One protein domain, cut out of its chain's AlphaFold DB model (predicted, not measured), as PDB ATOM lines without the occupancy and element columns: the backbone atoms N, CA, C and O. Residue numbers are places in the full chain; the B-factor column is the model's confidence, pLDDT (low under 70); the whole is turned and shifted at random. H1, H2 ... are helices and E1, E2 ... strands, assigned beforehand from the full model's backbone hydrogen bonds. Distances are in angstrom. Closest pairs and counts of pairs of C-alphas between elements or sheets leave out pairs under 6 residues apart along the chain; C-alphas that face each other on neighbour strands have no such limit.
ATOM      1  N   THR A   4     316.995 367.949 209.559       60.06
ATOM      2  CA  THR A   4     317.856 367.212 210.503       60.06
ATOM      3  C   THR A   4     318.707 368.214 211.286       60.06
ATOM      4  O   THR A   4     318.756 369.393 210.924       60.06
ATOM      5  N   ALA A   5     319.448 367.758 212.302       55.84
ATOM      6  CA  ALA A   5     320.373 368.585 213.091       55.84
ATOM      7  C   ALA A   5     321.433 369.353 212.260       55.84
ATOM      8  O   ALA A   5     322.082 370.255 212.781       55.84
ATOM      9  N   ARG A   6     321.614 369.018 210.969       57.66
ATOM     10  CA  ARG A   6     322.571 369.659 210.045       57.66
ATOM     11  C   ARG A   6     321.932 370.297 208.800       57.66
ATOM     12  O   ARG A   6     322.632 370.548 207.824       57.66
ATOM     13  N   GLY A   7     320.625 370.569 208.808       61.94
ATOM     14  CA  GLY A   7     319.961 371.367 207.765       61.94
ATOM     15  C   GLY A   7     318.997 370.600 206.849       61.94
ATOM     16  O   GLY A   7     318.392 369.603 207.253       61.94
ATOM     17  N   ARG A   8     318.799 371.137 205.631       53.53
ATOM     18  CA  ARG A   8     317.766 370.723 204.659       53.53
ATOM     19  C   ARG A   8     318.019 369.320 204.098       53.53
ATOM     20  O   ARG A   8     319.144 368.985 203.745       53.53
ATOM     21  N   THR A   9     316.949 368.534 203.952       58.34
ATOM     22  CA  THR A   9     316.962 367.203 203.306       58.34
ATOM     23  C   THR A   9     317.193 367.273 201.790       58.34
ATOM     24  O   THR A   9     317.510 366.261 201.172       58.34
ATOM     25  N   PHE A  10     317.037 368.456 201.186       52.50
ATOM     26  CA  PHE A  10     317.206 368.664 199.752       52.50
ATOM     27  C   PHE A  10     318.175 369.826 199.453       52.50
ATOM     28  O   PHE A  10     317.982 370.907 200.028       52.50
ATOM     29  N   PRO A  11     319.166 369.643 198.551       60.25
ATOM     30  CA  PRO A  11     319.517 368.394 197.855       60.25
ATOM     31  C   PRO A  11     320.026 367.299 198.814       60.25
ATOM     32  O   PRO A  11     320.522 367.598 199.899       60.25
ATOM     33  N   TYR A  12     319.844 366.027 198.435       66.06
ATOM     34  CA  TYR A  12     320.126 364.874 199.298       66.06
ATOM     35  C   TYR A  12     321.623 364.770 199.613       66.06
ATOM     36  O   TYR A  12     322.442 364.620 198.711       66.06
ATOM     37  N   ARG A  13     321.977 364.838 200.901       72.38
ATOM     38  CA  ARG A  13     323.370 364.791 201.387       72.38
ATOM     39  C   ARG A  13     323.825 363.403 201.852       72.38
ATOM     40  O   ARG A  13     324.858 363.296 202.508       72.38
ATOM     41  N   GLY A  14     323.033 362.365 201.584       75.38
ATOM     42  CA  GLY A  14     323.160 361.084 202.278       75.38
ATOM     43  C   GLY A  14     322.672 361.160 203.729       75.38
ATOM     44  O   GLY A  14     322.275 362.219 204.223       75.38
ATOM     45  N   MET A  15     322.695 360.020 204.414       82.06
ATOM     46  CA  MET A  15     322.309 359.899 205.818       82.06
ATOM     47  C   MET A  15     323.563 359.679 206.664       82.06
ATOM     48  O   MET A  15     324.360 358.793 206.380       82.06
ATOM     49  N   THR A  16     323.762 360.503 207.690       88.12
ATOM     50  CA  THR A  16     324.872 360.333 208.642       88.12
ATOM     51  C   THR A  16     324.450 359.466 209.824       88.12
ATOM     52  O   THR A  16     323.256 359.304 210.077       88.12
ATOM     53  N   TYR A  17     325.416 359.000 210.623       90.06
ATOM     54  CA  TYR A  17     325.119 358.272 211.858       90.06
ATOM     55  C   TYR A  17     324.249 359.037 212.846       90.06
ATOM     56  O   TYR A  17     323.443 358.429 213.544       90.06
ATOM     57  N   ALA A  18     324.346 360.366 212.868       88.62
ATOM     58  CA  ALA A  18     323.467 361.194 213.682       88.62
ATOM     59  C   ALA A  18     322.014 361.140 213.179       88.62
ATOM     60  O   ALA A  18     321.088 361.080 213.984       88.62
ATOM     61  N   ASP A  19     321.822 361.114 211.856       89.12
ATOM     62  CA  ASP A  19     320.498 361.108 211.238       89.12
ATOM     63  C   ASP A  19     319.784 359.774 211.503       89.12
ATOM     64  O   ASP A  19     318.660 359.773 212.005       89.12
ATOM     65  N   TYR A  20     320.437 358.632 211.246       90.25
ATOM     66  CA  TYR A  20     319.805 357.338 211.520       90.25
ATOM     67  C   TYR A  20     319.720 357.012 213.017       90.25
ATOM     68  O   TYR A  20     318.782 356.330 213.422       90.25
ATOM     69  N   SER A  21     320.600 357.554 213.872       91.69
ATOM     70  CA  SER A  21     320.421 357.448 215.332       91.69
ATOM     71  C   SER A  21     319.142 358.151 215.789       91.69
ATOM     72  O   SER A  21     318.376 357.591 216.567       91.69
ATOM     73  N   GLN A  22     318.861 359.346 215.254       90.25
ATOM     74  CA  GLN A  22     317.625 360.072 215.551       90.25
ATOM     75  C   GLN A  22     316.383 359.316 215.057       90.25
ATOM     76  O   GLN A  22     315.364 359.285 215.750       90.25
ATOM     77  N   ILE A  23     316.468 358.685 213.881       90.62
ATOM     78  CA  ILE A  23     315.397 357.827 213.359       90.62
ATOM     79  C   ILE A  23     315.146 356.658 214.318       90.62
ATOM     80  O   ILE A  23     314.007 356.469 214.737       90.62
ATOM     81  N   LEU A  24     316.184 355.921 214.724       91.44
ATOM     82  CA  LEU A  24     316.053 354.814 215.682       91.44
ATOM     83  C   LEU A  24     315.423 355.271 217.009       91.44
ATOM     84  O   LEU A  24     314.519 354.608 217.517       91.44
ATOM     85  N   SER A  25     315.807 356.446 217.515       91.19
ATOM     86  CA  SER A  25     315.178 357.058 218.694       91.19
ATOM     87  C   SER A  25     313.701 357.358 218.538       91.19
ATOM     88  O   SER A  25     312.941 357.152 219.483       91.19
ATOM     89  N   SER A  26     313.249 357.741 217.347       90.62
ATOM     90  CA  SER A  26     311.813 357.908 217.097       90.62
ATOM     91  C   SER A  26     311.019 356.592 217.135       90.62
ATOM     92  O   SER A  26     309.809 356.629 217.335       90.62
ATOM     93  N   PHE A  27     311.691 355.440 217.010       89.75
ATOM     94  CA  PHE A  27     311.102 354.100 217.129       89.75
ATOM     95  C   PHE A  27     311.244 353.481 218.535       89.75
ATOM     96  O   PHE A  27     310.968 352.297 218.710       89.75
ATOM     97  N   GLY A  28     311.656 354.254 219.548       87.44
ATOM     98  CA  GLY A  28     311.768 353.773 220.934       87.44
ATOM     99  C   GLY A  28     313.050 352.986 221.240       87.44
ATOM    100  O   GLY A  28     313.126 352.292 222.252       87.44
ATOM    101  N   VAL A  29     314.059 353.096 220.373       89.31
ATOM    102  CA  VAL A  29     315.405 352.542 220.573       89.31
ATOM    103  C   VAL A  29     316.357 353.671 220.951       89.31
ATOM    104  O   VAL A  29     316.245 354.773 220.444       89.31
ATOM    105  N   TYR A  30     317.333 353.429 221.809       90.69
ATOM    106  CA  TYR A  30     318.223 354.457 222.346       90.69
ATOM    107  C   TYR A  30     319.660 354.107 221.960       90.69
ATOM    108  O   TYR A  30     320.330 353.377 222.686       90.69
ATOM    109  N   PRO A  31     320.129 354.533 220.773       92.25
ATOM    110  CA  PRO A  31     321.359 354.000 220.218       92.25
ATOM    111  C   PRO A  31     322.603 354.496 220.952       92.25
ATOM    112  O   PRO A  31     322.722 355.677 221.276       92.25
ATOM    113  N   VAL A  32     323.571 353.599 221.126       92.50
ATOM    114  CA  VAL A  32     324.933 353.948 221.539       92.50
ATOM    115  C   VAL A  32     325.796 354.103 220.298       92.50
ATOM    116  O   VAL A  32     325.854 353.207 219.459       92.50
ATOM    117  N   ILE A  33     326.475 355.242 220.188       94.06
ATOM    118  CA  ILE A  33     327.398 355.531 219.091       94.06
ATOM    119  C   ILE A  33     328.813 355.178 219.552       94.06
ATOM    120  O   ILE A  33     329.311 355.740 220.526       94.06
ATOM    121  N   VAL A  34     329.461 354.265 218.835       93.69
ATOM    122  CA  VAL A  34     330.830 353.801 219.082       93.69
ATOM    123  C   VAL A  34     331.728 354.323 217.966       93.69
ATOM    124  O   VAL A  34     331.536 353.985 216.797       93.69
ATOM    125  N   SER A  35     332.711 355.158 218.302       92.94
ATOM    126  CA  SER A  35     333.667 355.698 217.328       92.94
ATOM    127  C   SER A  35     334.879 354.777 217.221       92.94
ATOM    128  O   SER A  35     335.860 354.959 217.935       92.94
ATOM    129  N   VAL A  36     334.821 353.806 216.309       90.19
ATOM    130  CA  VAL A  36     335.862 352.774 216.151       90.19
ATOM    131  C   VAL A  36     337.195 353.363 215.697       90.19
ATOM    132  O   VAL A  36     338.251 352.920 216.139       90.19
ATOM    133  N   LYS A  37     337.174 354.391 214.845       85.94
ATOM    134  CA  LYS A  37     338.389 355.103 214.430       85.94
ATOM    135  C   LYS A  37     338.510 356.430 215.164       85.94
ATOM    136  O   LYS A  37     337.590 357.248 215.143       85.94
ATOM    137  N   LYS A  38     339.670 356.674 215.775       70.69
ATOM    138  CA  LYS A  38     340.007 357.989 216.342       70.69
ATOM    139  C   LYS A  38     340.291 358.986 215.217       70.69
ATOM    140  O   LYS A  38     340.817 358.621 214.168       70.69
ATOM    141  N   HIS A  39     339.987 360.262 215.455       57.34
ATOM    142  CA  HIS A  39     340.314 361.369 214.550       57.34
ATOM    143  C   HIS A  39     341.821 361.690 214.571       57.34
ATOM    144  O   HIS A  39     342.240 362.774 214.971       57.34
ATOM    145  N   THR A  40     342.657 360.733 214.173       55.56
ATOM    146  CA  THR A  40     344.095 360.922 213.962       55.56
ATOM    147  C   THR A  40     344.400 361.002 212.465       55.56
ATOM    148  O   THR A  40     343.584 360.637 211.619       55.56
ATOM    149  N   ARG A  41     345.599 361.489 212.120       48.19
ATOM    150  CA  ARG A  41     346.061 361.648 210.728       48.19
ATOM    151  C   ARG A  41     346.101 360.322 209.944       48.19
ATOM    152  O   ARG A  41     346.045 360.352 208.721       48.19
ATOM    153  N   PHE A  42     346.157 359.191 210.653       56.66
ATOM    154  CA  PHE A  42     346.054 357.829 210.127       56.66
ATOM    155  C   PHE A  42     345.041 357.056 210.987       56.66
ATOM    156  O   PHE A  42     345.410 356.563 212.055       56.66
ATOM    157  N   PRO A  43     343.759 357.010 210.591       63.50
ATOM    158  CA  PRO A  43     342.706 356.461 211.432       63.50
ATOM    159  C   PRO A  43     342.784 354.926 211.457       63.50
ATOM    160  O   PRO A  43     342.309 354.240 210.548       63.50
ATOM    161  N   ILE A  44     343.408 354.405 212.513       74.25
ATOM    162  CA  ILE A  44     343.485 352.977 212.844       74.25
ATOM    163  C   ILE A  44     342.269 352.624 213.709       74.25
ATOM    164  O   ILE A  44     341.855 353.432 214.547       74.25
ATOM    165  N   ALA A  45     341.681 351.449 213.478       81.50
ATOM    166  CA  ALA A  45     340.613 350.933 214.325       81.50
ATOM    167  C   ALA A  45     341.146 350.700 215.746       81.50
ATOM    168  O   ALA A  45     342.166 350.039 215.928       81.50
ATOM    169  N   ASP A  46     340.470 351.266 216.741       88.19
ATOM    170  CA  ASP A  46     340.777 351.041 218.147       88.19
ATOM    171  C   ASP A  46     340.218 349.666 218.566       88.19
ATOM    172  O   ASP A  46     338.997 349.469 218.500       88.19
ATOM    173  N   PRO A  47     341.069 348.702 218.973       89.38
ATOM    174  CA  PRO A  47     340.616 347.369 219.362       89.38
ATOM    175  C   PRO A  47     339.594 347.383 220.503       89.38
ATOM    176  O   PRO A  47     338.679 346.558 220.500       89.38
ATOM    177  N   ASP A  48     339.702 348.323 221.446       90.88
ATOM    178  CA  ASP A  48     338.781 348.410 222.581       90.88
ATOM    179  C   ASP A  48     337.404 348.927 222.147       90.88
ATOM    180  O   ASP A  48     336.372 348.450 222.626       90.88
ATOM    181  N   GLU A  49     337.356 349.850 221.184       93.56
ATOM    182  CA  GLU A  49     336.091 350.308 220.598       93.56
ATOM    183  C   GLU A  49     335.461 349.218 219.726       93.56
ATOM    184  O   GLU A  49     334.256 348.972 219.801       93.56
ATOM    185  N   LEU A  50     336.265 348.488 218.950       94.88
ATOM    186  CA  LEU A  50     335.775 347.364 218.152       94.88
ATOM    187  C   LEU A  50     335.222 346.231 219.035       94.88
ATOM    188  O   LEU A  50     334.190 345.636 218.724       94.88
ATOM    189  N   LYS A  51     335.844 345.988 220.188       95.38
ATOM    190  CA  LYS A  51     335.347 345.062 221.207       95.38
ATOM    191  C   LYS A  51     333.979 345.473 221.767       95.38
ATOM    192  O   LYS A  51     333.156 344.601 222.068       95.38
ATOM    193  N   LYS A  52     333.688 346.777 221.873       95.00
ATOM    194  CA  LYS A  52     332.337 347.267 222.222       95.00
ATOM    195  C   LYS A  52     331.339 346.909 221.126       95.00
ATOM    196  O   LYS A  52     330.283 346.370 221.444       95.00
ATOM    197  N   VAL A  53     331.684 347.134 219.855       96.62
ATOM    198  CA  VAL A  53     330.849 346.728 218.706       96.62
ATOM    199  C   VAL A  53     330.547 345.232 218.768       96.62
ATOM    200  O   VAL A  53     329.379 344.848 218.767       96.62
ATOM    201  N   TYR A  54     331.585 344.405 218.918       97.19
ATOM    202  CA  TYR A  54     331.447 342.957 219.072       97.19
ATOM    203  C   TYR A  54     330.510 342.584 220.222       97.19
ATOM    204  O   TYR A  54     329.622 341.768 220.022       97.19
ATOM    205  N   THR A  55     330.634 343.221 221.390       96.19
ATOM    206  CA  THR A  55     329.763 342.950 222.550       96.19
ATOM    207  C   THR A  55     328.279 343.124 222.209       96.19
ATOM    208  O   THR A  55     327.441 342.327 222.630       96.19
ATOM    209  N   TYR A  56     327.925 344.148 221.430       95.56
ATOM    210  CA  TYR A  56     326.534 344.376 221.033       95.56
ATOM    211  C   TYR A  56     326.056 343.401 219.950       95.56
ATOM    212  O   TYR A  56     324.910 342.957 220.013       95.56
ATOM    213  N   VAL A  57     326.929 343.007 219.019       96.62
ATOM    214  CA  VAL A  57     326.621 341.948 218.041       96.62
ATOM    215  C   VAL A  57     326.463 340.588 218.738       96.62
ATOM    216  O   VAL A  57     325.510 339.866 218.468       96.62
ATOM    217  N   GLU A  58     327.329 340.267 219.701       95.69
ATOM    218  CA  GLU A  58     327.241 339.086 220.576       95.69
ATOM    219  C   GLU A  58     325.925 339.065 221.375       95.69
ATOM    220  O   GLU A  58     325.327 338.016 221.614       95.69
ATOM    221  N   SER A  59     325.419 340.249 221.726       94.44
ATOM    222  CA  SER A  59     324.118 340.432 222.382       94.44
ATOM    223  C   SER A  59     322.920 340.225 221.446       94.44
ATOM    224  O   SER A  59     321.779 340.323 221.887       94.44
ATOM    225  N   GLY A  60     323.153 339.933 220.163       92.56
ATOM    226  CA  GLY A  60     322.109 339.721 219.160       92.56
ATOM    227  C   GLY A  60     321.461 341.008 218.644       92.56
ATOM    228  O   GLY A  60     320.400 340.941 218.024       92.56
ATOM    229  N   PHE A  61     322.055 342.181 218.892       92.44
ATOM    230  CA  PHE A  61     321.540 343.431 218.335       92.44
ATOM    231  C   PHE A  61     322.026 343.651 216.897       92.44
ATOM    232  O   PHE A  61     323.211 343.453 216.626       92.44
ATOM    233  N   PRO A  62     321.160 344.141 215.989       94.50
ATOM    234  CA  PRO A  62     321.573 344.540 214.649       94.50
ATOM    235  C   PRO A  62     322.339 345.870 214.710       94.50
ATOM    236  O   PRO A  62     321.743 346.944 214.778       94.50
ATOM    237  N   VAL A  63     323.669 345.816 214.714       97.00
ATOM    238  CA  VAL A  63     324.524 347.007 214.843       97.00
ATOM    239  C   VAL A  63     324.761 347.644 213.477       97.00
ATOM    240  O   VAL A  63     325.230 346.983 212.559       97.00
ATOM    241  N   LEU A  64     324.498 348.943 213.331       97.38
ATOM    242  CA  LEU A  64     324.762 349.662 212.081       97.38
ATOM    243  C   LEU A  64     326.227 350.105 212.026       97.38
ATOM    244  O   LEU A  64     326.611 351.035 212.739       97.38
ATOM    245  N   ALA A  65     327.036 349.470 211.183       96.31
ATOM    246  CA  ALA A  65     328.442 349.801 210.977       96.31
ATOM    247  C   ALA A  65     328.613 350.713 209.757       96.31
ATOM    248  O   ALA A  65     328.292 350.342 208.632       96.31
ATOM    249  N   SER A  66     329.119 351.921 209.994       94.94
ATOM    250  CA  SER A  66     329.451 352.904 208.964       94.94
ATOM    251  C   SER A  66     330.904 352.785 208.523       94.94
ATOM    252  O   SER A  66     331.829 352.818 209.343       94.94
ATOM    253  N   PHE A  67     331.086 352.771 207.212       91.69
ATOM    254  CA  PHE A  67     332.345 352.947 206.504       91.69
ATOM    255  C   PHE A  67     332.421 354.354 205.898       91.69
ATOM    256  O   PHE A  67     331.534 355.194 206.074       91.69
ATOM    257  N   ALA A  68     333.484 354.628 205.143       87.38
ATOM    258  CA  ALA A  68     333.557 355.836 204.335       87.38
ATOM    259  C   ALA A  68     332.536 355.771 203.182       87.38
ATOM    260  O   ALA A  68     332.797 355.163 202.152       87.38
ATOM    261  N   GLY A  69     331.378 356.414 203.364       86.25
ATOM    262  CA  GLY A  69     330.349 356.547 202.325       86.25
ATOM    263  C   GLY A  69     329.351 355.391 202.231       86.25
ATOM    264  O   GLY A  69     328.514 355.415 201.335       86.25
ATOM    265  N   HIS A  70     329.404 354.420 203.148       91.44
ATOM    266  CA  HIS A  70     328.526 353.248 203.142       91.44
ATOM    267  C   HIS A  70     328.156 352.805 204.556       91.44
ATOM    268  O   HIS A  70     328.888 353.093 205.504       91.44
ATOM    269  N   VAL A  71     327.033 352.110 204.710       93.31
ATOM    270  CA  VAL A  71     326.570 351.581 205.997       93.31
ATOM    271  C   VAL A  71     325.968 350.197 205.808       93.31
ATOM    272  O   VAL A  71     325.239 349.958 204.853       93.31
ATOM    273  N   VAL A  72     326.256 349.300 206.746       95.44
ATOM    274  CA  VAL A  72     325.746 347.923 206.749       95.44
ATOM    275  C   VAL A  72     325.209 347.559 208.123       95.44
ATOM    276  O   VAL A  72     325.596 348.163 209.127       95.44
ATOM    277  N   ALA A  73     324.337 346.558 208.191       97.12
ATOM    278  CA  ALA A  73     323.893 345.999 209.464       97.12
ATOM    279  C   ALA A  73     324.710 344.748 209.808       97.12
ATOM    280  O   ALA A  73     324.700 343.779 209.056       97.12
ATOM    281  N   LEU A  74     325.387 344.750 210.953       97.62
ATOM    282  CA  LEU A  74     326.027 343.581 211.550       97.62
ATOM    283  C   LEU A  74     324.975 342.831 212.374       97.62
ATOM    284  O   LEU A  74     324.419 343.392 213.317       97.62
ATOM    285  N   VAL A  75     324.690 341.580 212.019       96.44
ATOM    286  CA  VAL A  75     323.591 340.783 212.610       96.44
ATOM    287  C   VAL A  75     324.064 339.511 213.309       96.44
ATOM    288  O   VAL A  75     323.264 338.772 213.873       96.44
ATOM    289  N   GLY A  76     325.365 339.241 213.273       96.12
ATOM    290  CA  GLY A  76     325.980 338.088 213.909       96.12
ATOM    291  C   GLY A  76     327.478 338.074 213.657       96.12
ATOM    292  O   GLY A  76     328.035 339.022 213.099       96.12
ATOM    293  N   HIS A  77     328.139 336.997 214.057       97.31
ATOM    294  CA  HIS A  77     329.571 336.821 213.851       97.31
ATOM    295  C   HIS A  77     329.948 335.342 213.772       97.31
ATOM    296  O   HIS A  77     329.148 334.463 214.099       97.31
ATOM    297  N   THR A  78     331.161 335.089 213.298       96.88
ATOM    298  CA  THR A  78     331.805 333.779 213.281       96.88
ATOM    299  C   THR A  78     333.056 333.813 214.149       96.88
ATOM    300  O   THR A  78     333.689 334.858 214.333       96.88
ATOM    301  N   ILE A  79     333.416 332.647 214.680       96.06
ATOM    302  CA  ILE A  79     334.530 332.479 215.607       96.06
ATOM    303  C   ILE A  79     335.595 331.589 214.964       96.06
ATOM    304  O   ILE A  79     335.272 330.552 214.385       96.06
ATOM    305  N   ASP A  80     336.857 331.982 215.106       96.56
ATOM    306  CA  ASP A  80     338.029 331.150 214.861       96.56
ATOM    307  C   ASP A  80     338.757 330.926 216.189       96.56
ATOM    308  O   ASP A  80     339.437 331.809 216.715       96.56
ATOM    309  N   TYR A  81     338.589 329.731 216.751       95.19
ATOM    310  CA  TYR A  81     339.181 329.394 218.039       95.19
ATOM    311  C   TYR A  81     340.679 329.078 217.982       95.19
ATOM    312  O   TYR A  81     341.290 328.898 219.041       95.19
ATOM    313  N   ASP A  82     341.250 328.945 216.786       94.19
ATOM    314  CA  ASP A  82     342.675 328.666 216.598       94.19
ATOM    315  C   ASP A  82     343.468 329.960 216.345       94.19
ATOM    316  O   ASP A  82     344.702 329.952 216.308       94.19
ATOM    317  N   ARG A  83     342.766 331.100 216.258       93.69
ATOM    318  CA  ARG A  83     343.366 332.431 216.209       93.69
ATOM    319  C   ARG A  83     344.247 332.680 217.445       93.69
ATOM    320  O   ARG A  83     343.810 332.426 218.572       93.69
ATOM    321  N   PRO A  84     345.465 333.233 217.276       94.25
ATOM    322  CA  PRO A  84     346.307 333.610 218.403       94.25
ATOM    323  C   PRO A  84     345.609 334.617 219.320       94.25
ATOM    324  O   PRO A  84     345.065 335.621 218.857       94.25
ATOM    325  N   TYR A  85     345.678 334.373 220.625       94.94
ATOM    326  CA  TYR A  85     345.112 335.235 221.656       94.94
ATOM    327  C   TYR A  85     346.168 335.613 222.694       94.94
ATOM    328  O   TYR A  85     347.233 335.005 222.791       94.94
ATOM    329  N   THR A  86     345.869 336.645 223.477       93.56
ATOM    330  CA  THR A  86     346.677 337.055 224.626       93.56
ATOM    331  C   THR A  86     345.838 336.931 225.886       93.56
ATOM    332  O   THR A  86     344.698 337.393 225.927       93.56
ATOM    333  N   GLU A  87     346.406 336.283 226.898       95.31
ATOM    334  CA  GLU A  87     345.840 336.215 228.241       95.31
ATOM    335  C   GLU A  87     346.186 337.486 229.023       95.31
ATOM    336  O   GLU A  87     347.278 338.042 228.871       95.31
ATOM    337  N   ASP A  88     345.280 337.942 229.884       94.88
ATOM    338  CA  ASP A  88     345.632 338.933 230.898       94.88
ATOM    339  C   ASP A  88     346.504 338.315 232.012       94.88
ATOM    340  O   ASP A  88     346.771 337.111 232.038       94.88
ATOM    341  N   SER A  89     346.956 339.134 232.967       94.06
ATOM    342  CA  SER A  89     347.810 338.676 234.075       94.06
ATOM    343  C   SER A  89     347.183 337.573 234.937       94.06
ATOM    344  O   SER A  89     347.901 336.821 235.596       94.06
ATOM    345  N   ASP A  90     345.854 337.478 234.943       94.69
ATOM    346  CA  ASP A  90     345.100 336.502 235.718       94.69
ATOM    347  C   ASP A  90     344.741 335.257 234.890       94.69
ATOM    348  O   ASP A  90     344.251 334.280 235.459       94.69
ATOM    349  N   GLY A  91     345.067 335.215 233.594       95.75
ATOM    350  CA  GLY A  91     344.779 334.096 232.693       95.75
ATOM    351  C   GLY A  91     343.419 334.178 231.998       95.75
ATOM    352  O   GLY A  91     342.905 333.151 231.547       95.75
ATOM    353  N   PHE A  92     342.796 335.360 231.951       97.19
ATOM    354  CA  PHE A  92     341.551 335.567 231.216       97.19
ATOM    355  C   PHE A  92     341.810 335.928 229.756       97.19
ATOM    356  O   PHE A  92     342.718 336.693 229.436       97.19
ATOM    357  N   VAL A  93     340.944 335.432 228.880       97.56
ATOM    358  CA  VAL A  93     340.913 335.751 227.452       97.56
ATOM    359  C   VAL A  93     339.537 336.293 227.116       97.56
ATOM    360  O   VAL A  93     338.516 335.759 227.542       97.56
ATOM    361  N   ASP A  94     339.484 337.368 226.344       97.19
ATOM    362  CA  ASP A  94     338.214 337.858 225.826       97.19
ATOM    363  C   ASP A  94     337.737 337.015 224.646       97.19
ATOM    364  O   ASP A  94     338.521 336.755 223.737       97.19
ATOM    365  N   SER A  95     336.453 336.657 224.609       97.38
ATOM    366  CA  SER A  95     335.843 335.997 223.439       97.38
ATOM    367  C   SER A  95     336.034 336.783 222.138       97.38
ATOM    368  O   SER A  95     336.212 336.177 221.083       97.38
ATOM    369  N   PHE A  96     336.124 338.117 222.218       97.25
ATOM    370  CA  PHE A  96     336.470 338.978 221.083       97.25
ATOM    371  C   PHE A  96     337.783 338.580 220.388       97.25
ATOM    372  O   PHE A  96     337.906 338.749 219.178       97.25
ATOM    373  N   SER A  97     338.753 338.021 221.120       97.06
ATOM    374  CA  SER A  97     340.031 337.564 220.555       97.06
ATOM    375  C   SER A  97     339.859 336.482 219.488       97.06
ATOM    376  O   SER A  97     340.751 336.298 218.666       97.06
ATOM    377  N   PHE A  98     338.723 335.783 219.494       97.50
ATOM    378  CA  PHE A  98     338.399 334.726 218.545       97.50
ATOM    379  C   PHE A  98     337.455 335.194 217.430       97.50
ATOM    380  O   PHE A  98     337.057 334.383 216.598       97.50
ATOM    381  N   LEU A  99     337.078 336.478 217.383       97.50
ATOM    382  CA  LEU A  99     336.256 337.016 216.297       97.50
ATOM    383  C   LEU A  99     336.958 336.770 214.958       97.50
ATOM    384  O   LEU A  99     338.069 337.257 214.739       97.50
ATOM    385  N   LYS A 100     336.304 336.044 214.052       96.69
ATOM    386  CA  LYS A 100     336.781 335.846 212.681       96.69
ATOM    387  C   LYS A 100     336.148 336.885 211.759       96.69
ATOM    388  O   LYS A 100     336.857 337.716 211.197       96.69
ATOM    389  N   GLN A 101     334.819 336.864 211.650       97.38
ATOM    390  CA  GLN A 101     334.045 337.724 210.749       97.38
ATOM    391  C   GLN A 101     332.750 338.190 211.414       97.38
ATOM    392  O   GLN A 101     332.195 337.499 212.264       97.38
ATOM    393  N   PHE A 102     332.211 339.323 210.973       97.94
ATOM    394  CA  PHE A 102     330.808 339.665 211.181       97.94
ATOM    395  C   PHE A 102     329.940 339.120 210.045       97.94
ATOM    396  O   PHE A 102     330.347 339.095 208.886       97.94
ATOM    397  N   ILE A 103     328.713 338.733 210.381       97.31
ATOM    398  CA  ILE A 103     327.647 338.454 209.418       97.31
ATOM    399  C   ILE A 103     326.922 339.770 209.164       97.31
ATOM    400  O   ILE A 103     326.482 340.432 210.110       97.31
ATOM    401  N   THR A 104     326.794 340.149 207.898       95.81
ATOM    402  CA  THR A 104     326.336 341.476 207.492       95.81
ATOM    403  C   THR A 104     325.149 341.427 206.535       95.81
ATOM    404  O   THR A 104     324.962 340.476 205.774       95.81
ATOM    405  N   ILE A 105     324.325 342.470 206.593       96.25
ATOM    406  CA  ILE A 105     323.307 342.787 205.595       96.25
ATOM    407  C   ILE A 105     323.721 344.105 204.949       96.25
ATOM    408  O   ILE A 105     323.767 345.146 205.611       96.25
ATOM    409  N   ASP A 106     324.023 344.026 203.660       93.25
ATOM    410  CA  ASP A 106     324.447 345.126 202.802       93.25
ATOM    411  C   ASP A 106     323.458 345.212 201.634       93.25
ATOM    412  O   ASP A 106     323.127 344.191 201.030       93.25
ATOM    413  N   ASP A 107     322.947 346.404 201.337       90.94
ATOM    414  CA  ASP A 107     321.925 346.613 200.306       90.94
ATOM    415  C   ASP A 107     322.446 346.388 198.878       90.94
ATOM    416  O   ASP A 107     321.651 346.178 197.959       90.94
ATOM    417  N   ASN A 108     323.769 346.363 198.696       90.25
ATOM    418  CA  ASN A 108     324.412 346.092 197.411       90.25
ATOM    419  C   ASN A 108     324.728 344.607 197.176       90.25
ATOM    420  O   ASN A 108     325.187 344.251 196.090       90.25
ATOM    421  N   PHE A 109     324.518 343.739 198.172       90.69
ATOM    422  CA  PHE A 109     324.939 342.338 198.126       90.69
ATOM    423  C   PHE A 109     323.841 341.384 198.599       90.69
ATOM    424  O   PHE A 109     322.801 341.778 199.123       90.69
ATOM    425  N   PHE A 110     324.067 340.084 198.396       89.69
ATOM    426  CA  PHE A 110     323.180 339.072 198.959       89.69
ATOM    427  C   PHE A 110     323.211 339.117 200.497       89.69
ATOM    428  O   PHE A 110     324.272 339.354 201.078       89.69
ATOM    429  N   PRO A 111     322.070 338.870 201.168       91.31
ATOM    430  CA  PRO A 111     322.011 338.853 202.626       91.31
ATOM    431  C   PRO A 111     322.983 337.847 203.256       91.31
ATOM    432  O   PRO A 111     323.284 336.814 202.659       91.31
ATOM    433  N   TYR A 112     323.378 338.114 204.507       94.31
ATOM    434  CA  TYR A 112     324.280 337.277 205.315       94.31
ATOM    435  C   TYR A 112     325.705 337.178 204.759       94.31
ATOM    436  O   TYR A 112     326.358 336.139 204.843       94.31
ATOM    437  N   ALA A 113     326.193 338.284 204.208       94.44
ATOM    438  CA  ALA A 113     327.532 338.394 203.665       94.44
ATOM    439  C   ALA A 113     328.588 338.466 204.791       94.44
ATOM    440  O   ALA A 113     328.306 338.987 205.873       94.44
ATOM    441  N   LEU A 114     329.801 337.953 204.560       95.50
ATOM    442  CA  LEU A 114     330.849 337.851 205.587       95.50
ATOM    443  C   LEU A 114     331.834 339.025 205.523       95.50
ATOM    444  O   LEU A 114     332.486 339.239 204.503       95.50
ATOM    445  N   LEU A 115     331.942 339.779 206.618       96.12
ATOM    446  CA  LEU A 115     332.893 340.881 206.792       96.12
ATOM    447  C   LEU A 115     333.984 340.469 207.785       96.12
ATOM    448  O   LEU A 115     333.786 340.535 208.997       96.12
ATOM    449  N   GLY A 116     335.124 340.044 207.272       95.56
ATOM    450  CA  GLY A 116     336.345 339.726 208.005       95.56
ATOM    451  C   GLY A 116     337.353 340.873 208.058       95.56
ATOM    452  O   GLY A 116     337.056 342.039 207.782       95.56
ATOM    453  N   TYR A 117     338.571 340.531 208.470       93.75
ATOM    454  CA  TYR A 117     339.723 341.439 208.484       93.75
ATOM    455  C   TYR A 117     340.252 341.687 207.062       93.75
ATOM    456  O   TYR A 117     339.770 341.071 206.119       93.75
ATOM    457  N   ASP A 118     341.206 342.610 206.896       90.50
ATOM    458  CA  ASP A 118     341.624 343.136 205.580       90.50
ATOM    459  C   ASP A 118     341.946 342.049 204.535       90.50
ATOM    460  O   ASP A 118     341.513 342.164 203.391       90.50
ATOM    461  N   ASP A 119     342.615 340.971 204.945       87.38
ATOM    462  CA  ASP A 119     343.054 339.882 204.060       87.38
ATOM    463  C   ASP A 119     342.182 338.612 204.158       87.38
ATOM    464  O   ASP A 119     342.608 337.525 203.763       87.38
ATOM    465  N   ASP A 120     340.975 338.706 204.726       92.44
ATOM    466  CA  ASP A 120     340.080 337.551 204.846       92.44
ATOM    467  C   ASP A 120     339.560 337.122 203.453       92.44
ATOM    468  O   ASP A 120     338.948 337.932 202.749       92.44
ATOM    469  N   PRO A 121     339.795 335.865 203.028       91.06
ATOM    470  CA  PRO A 121     339.478 335.407 201.674       91.06
ATOM    471  C   PRO A 121     337.975 335.311 201.399       91.06
ATOM    472  O   PRO A 121     337.576 335.324 200.235       91.06
ATOM    473  N   ASP A 122     337.148 335.222 202.443       91.50
ATOM    474  CA  ASP A 122     335.695 335.110 202.316       91.50
ATOM    475  C   ASP A 122     335.002 336.485 202.414       91.50
ATOM    476  O   ASP A 122     333.770 336.556 202.464       91.50
ATOM    477  N   ASN A 123     335.767 337.586 202.454       91.62
ATOM    478  CA  ASN A 123     335.216 338.939 202.476       91.62
ATOM    479  C   ASN A 123     334.270 339.171 201.294       91.62
ATOM    480  O   ASN A 123     334.671 339.122 200.133       91.62
ATOM    481  N   TYR A 124     333.014 339.523 201.571       88.44
ATOM    482  CA  TYR A 124     332.069 339.850 200.495       88.44
ATOM    483  C   TYR A 124     332.452 341.146 199.771       88.44
ATOM    484  O   TYR A 124     332.208 341.312 198.574       88.44
ATOM    485  N   ALA A 125     333.094 342.061 200.494       74.06
ATOM    486  CA  ALA A 125     333.621 343.304 199.976       74.06
ATOM    487  C   ALA A 125     334.990 343.064 199.308       74.06
ATOM    488  O   ALA A 125     335.990 343.653 199.673       74.06
ATOM    489  N   THR A 126     335.067 342.179 198.313       71.38
ATOM    490  CA  THR A 126     336.260 342.095 197.439       71.38
ATOM    491  C   THR A 126     336.295 343.237 196.424       71.38
ATOM    492  O   THR A 126     337.359 343.632 195.953       71.38
ATOM    493  N   VAL A 127     335.123 343.789 196.090       70.75
ATOM    494  CA  VAL A 127     334.962 344.907 195.146       70.75
ATOM    495  C   VAL A 127     335.166 346.269 195.825       70.75
ATOM    496  O   VAL A 127     335.626 347.214 195.186       70.75
ATOM    497  N   TYR A 128     334.856 346.374 197.119       74.00
ATOM    498  CA  TYR A 128     335.018 347.588 197.925       74.00
ATOM    499  C   TYR A 128     336.035 347.332 199.033       74.00
ATOM    500  O   TYR A 128     336.011 346.256 199.593       74.00
ATOM    501  N   PRO A 129     336.884 348.285 199.436       79.69
ATOM    502  CA  PRO A 129     337.920 348.048 200.445       79.69
ATOM    503  C   PRO A 129     337.359 348.019 201.886       79.69
ATOM    504  O   PRO A 129     337.914 348.657 202.784       79.69
ATOM    505  N   TYR A 130     336.222 347.354 202.111       89.75
ATOM    506  CA  TYR A 130     335.599 347.247 203.425       89.75
ATOM    507  C   TYR A 130     336.051 345.975 204.138       89.75
ATOM    508  O   TYR A 130     335.931 344.866 203.638       89.75
ATOM    509  N   SER A 131     336.527 346.168 205.354       93.94
ATOM    510  CA  SER A 131     336.888 345.138 206.318       93.94
ATOM    511  C   SER A 131     336.416 345.550 207.712       93.94
ATOM    512  O   SER A 131     336.023 346.702 207.942       93.94
ATOM    513  N   ILE A 132     336.541 344.655 208.686       95.19
ATOM    514  CA  ILE A 132     336.384 344.976 210.110       95.19
ATOM    515  C   ILE A 132     337.228 346.203 210.500       95.19
ATOM    516  O   ILE A 132     336.733 347.118 211.160       95.19
ATOM    517  N   ASN A 133     338.477 346.282 210.029       92.62
ATOM    518  CA  ASN A 133     339.393 347.391 210.324       92.62
ATOM    519  C   ASN A 133     339.001 348.703 209.629       92.62
ATOM    520  O   ASN A 133     339.519 349.774 209.965       92.62
ATOM    521  N   SER A 134     338.101 348.652 208.650       92.31
ATOM    522  CA  SER A 134     337.613 349.826 207.931       92.31
ATOM    523  C   SER A 134     336.424 350.515 208.617       92.31
ATOM    524  O   SER A 134     336.159 351.677 208.298       92.31
ATOM    525  N   ILE A 135     335.765 349.862 209.589       94.44
ATOM    526  CA  ILE A 135     334.626 350.424 210.335       94.44
ATOM    527  C   ILE A 135     335.050 351.740 211.000       94.44
ATOM    528  O   ILE A 135     336.036 351.800 211.734       94.44
ATOM    529  N   VAL A 136     334.306 352.813 210.733       93.44
ATOM    530  CA  VAL A 136     334.572 354.160 211.262       93.44
ATOM    531  C   VAL A 136     333.747 354.411 212.517       93.44
ATOM    532  O   VAL A 136     334.249 354.903 213.527       93.44
ATOM    533  N   THR A 137     332.461 354.084 212.452       94.94
ATOM    534  CA  THR A 137     331.497 354.318 213.526       94.94
ATOM    535  C   THR A 137     330.487 353.189 213.521       94.94
ATOM    536  O   THR A 137     330.038 352.777 212.457       94.94
ATOM    537  N   ALA A 138     330.100 352.716 214.694       96.38
ATOM    538  CA  ALA A 138     329.002 351.783 214.853       96.38
ATOM    539  C   ALA A 138     327.892 352.427 215.681       96.38
ATOM    540  O   ALA A 138     328.156 353.211 216.593       96.38
ATOM    541  N   VAL A 139     326.646 352.109 215.355       96.56
ATOM    542  CA  VAL A 139     325.475 352.546 216.112       96.56
ATOM    543  C   VAL A 139     324.725 351.315 216.573       96.56
ATOM    544  O   VAL A 139     324.177 350.557 215.772       96.56
ATOM    545  N   CYS A 140     324.746 351.120 217.881       95.00
ATOM    546  CA  CYS A 140     324.251 349.935 218.550       95.00
ATOM    547  C   CYS A 140     322.854 350.235 219.101       95.00
ATOM    548  O   CYS A 140     322.741 351.060 220.012       95.00
ATOM    549  N   PRO A 141     321.786 349.620 218.567       91.88
ATOM    550  CA  PRO A 141     320.426 349.887 219.015       91.88
ATOM    551  C   PRO A 141     320.191 349.269 220.396       91.88
ATOM    552  O   PRO A 141     320.001 348.061 220.511       91.88
ATOM    553  N   LEU A 142     320.202 350.089 221.447       88.31
ATOM    554  CA  LEU A 142     319.937 349.636 222.812       88.31
ATOM    555  C   LEU A 142     318.519 349.973 223.278       88.31
ATOM    556  O   LEU A 142     317.901 350.916 222.787       88.31
ATOM    557  N   PRO A 143     317.978 349.213 224.240       82.75
ATOM    558  CA  PRO A 143     316.729 349.566 224.900       82.75
ATOM    559  C   PRO A 143     316.903 350.798 225.801       82.75
ATOM    560  O   PRO A 143     317.970 351.014 226.370       82.75
TER     561      PRO A 143
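Overview. This is residues 4 to 143 of the 284 residues of an uncharacterized protein of candidate division Zixibacteria bacterium (UniProt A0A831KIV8). Look first for a strongly twisted sheet of six strands that curls round one helix, H2, while a second helix, H1, packs on the sheet's other face, over E7. At one end of the longest axis a tail, residues 7 to 13, sticks out; at the other end the long link of residues 80 to 91 reaches far from the sheet, and E4 and H3 lead back from it toward H2. The printed part has 140 residues with three named helices and seven named strands, in the order H1, E1, H2, E2, E3, E4, H3, E5, E6, E7, and the sheet's order is E1, E7, E2, E3, E5, E6, antiparallel. The class is mixed, helices and strands, with under half of the residues, 65 of 140, in named elements. The whole is compact, with a radius of gyration of the C-alphas of 15.8 A, and its C-alphas span 53 by 34 by 33 A.

Arrangement. Start at one edge strand of the sheet, E1, residues 29 to 34, and its antiparallel neighbour E7, residues 137 to 143, where N 30 and O 142 are 2.8 A apart, within hydrogen-bond range. Beside E7 is E2, residues 63 to 66, antiparallel to it, with N 64 and O 139 at 2.9 A. E2 and E3, residues 71 to 79, form a hairpin, with N 65 and O 72 at 2.8 A. E3 bends by 65 degrees at residue 75. Its other neighbour is E5, residues 99 to 105, with N 75 and O 103 at 2.9 A. E5 and the second edge strand, E6, residues 113 to 115, form a hairpin, with N 102 and O 115 at 2.8 A. The sheet curls round H2, residues 47 to 58, whose closest C-alphas to E3 are those of Val 57 and Gly 76, 5.7 A apart. E1, H2 and E2 make a split strand-helix-strand unit, two strands running the same way with E7 between them in the sheet, and its crossover is right-handed. H1, residues 17 to 26, is on the sheet at a height over the sheet of 8.4 A; with H2 on one face and H1 on the other, there are three layers. H1 runs along the strands, at 10 degrees to E7 on the local plane, and its closest C-alphas to E1 are those of Ser 21 and Pro 31, 6.1 A apart. H3, residues 95 to 98, only just touches H2, with 3 pairs of C-alphas within 8 A, the closest those of Lys 51 and Phe 96 at 6.2 A; H2 touches H3 with residues 51 to 55 alone. H3 only grazes the sheet. E4, residues 92 to 94, pairs with no named strand and is apart from H2. In H1 and H2 every O i to N i+4 pair is within hydrogen-bond range; H3 is too short for such a pair.

Along the chain. Find C-alpha 71 at (326.570, 351.581, 205.997); from there E3, the longest strand, runs 22.8 A to C-alpha 79. E7 covers 19.2 A and ends at C-alpha 143, (316.729, 349.566, 224.900), while E5 covers 17.8 A and E1 15.5 A. H2, the longest helix, begins at C-alpha 47, (340.616, 347.369, 219.362), and is 15.8 A long; H1 is 14.3 A.

Size, cuts and confidence. The two C-alphas farthest apart are those of Phe 10 and Asp 90, at 55.7 A. The printed part has no cut. The links E1 to H2, E3 to E4 and E6 to E7 are long, the last with 21 residues. The mean pLDDT of the printed part is 88.4; look for values under 70 at residues 4 to 12 and 39 to 43.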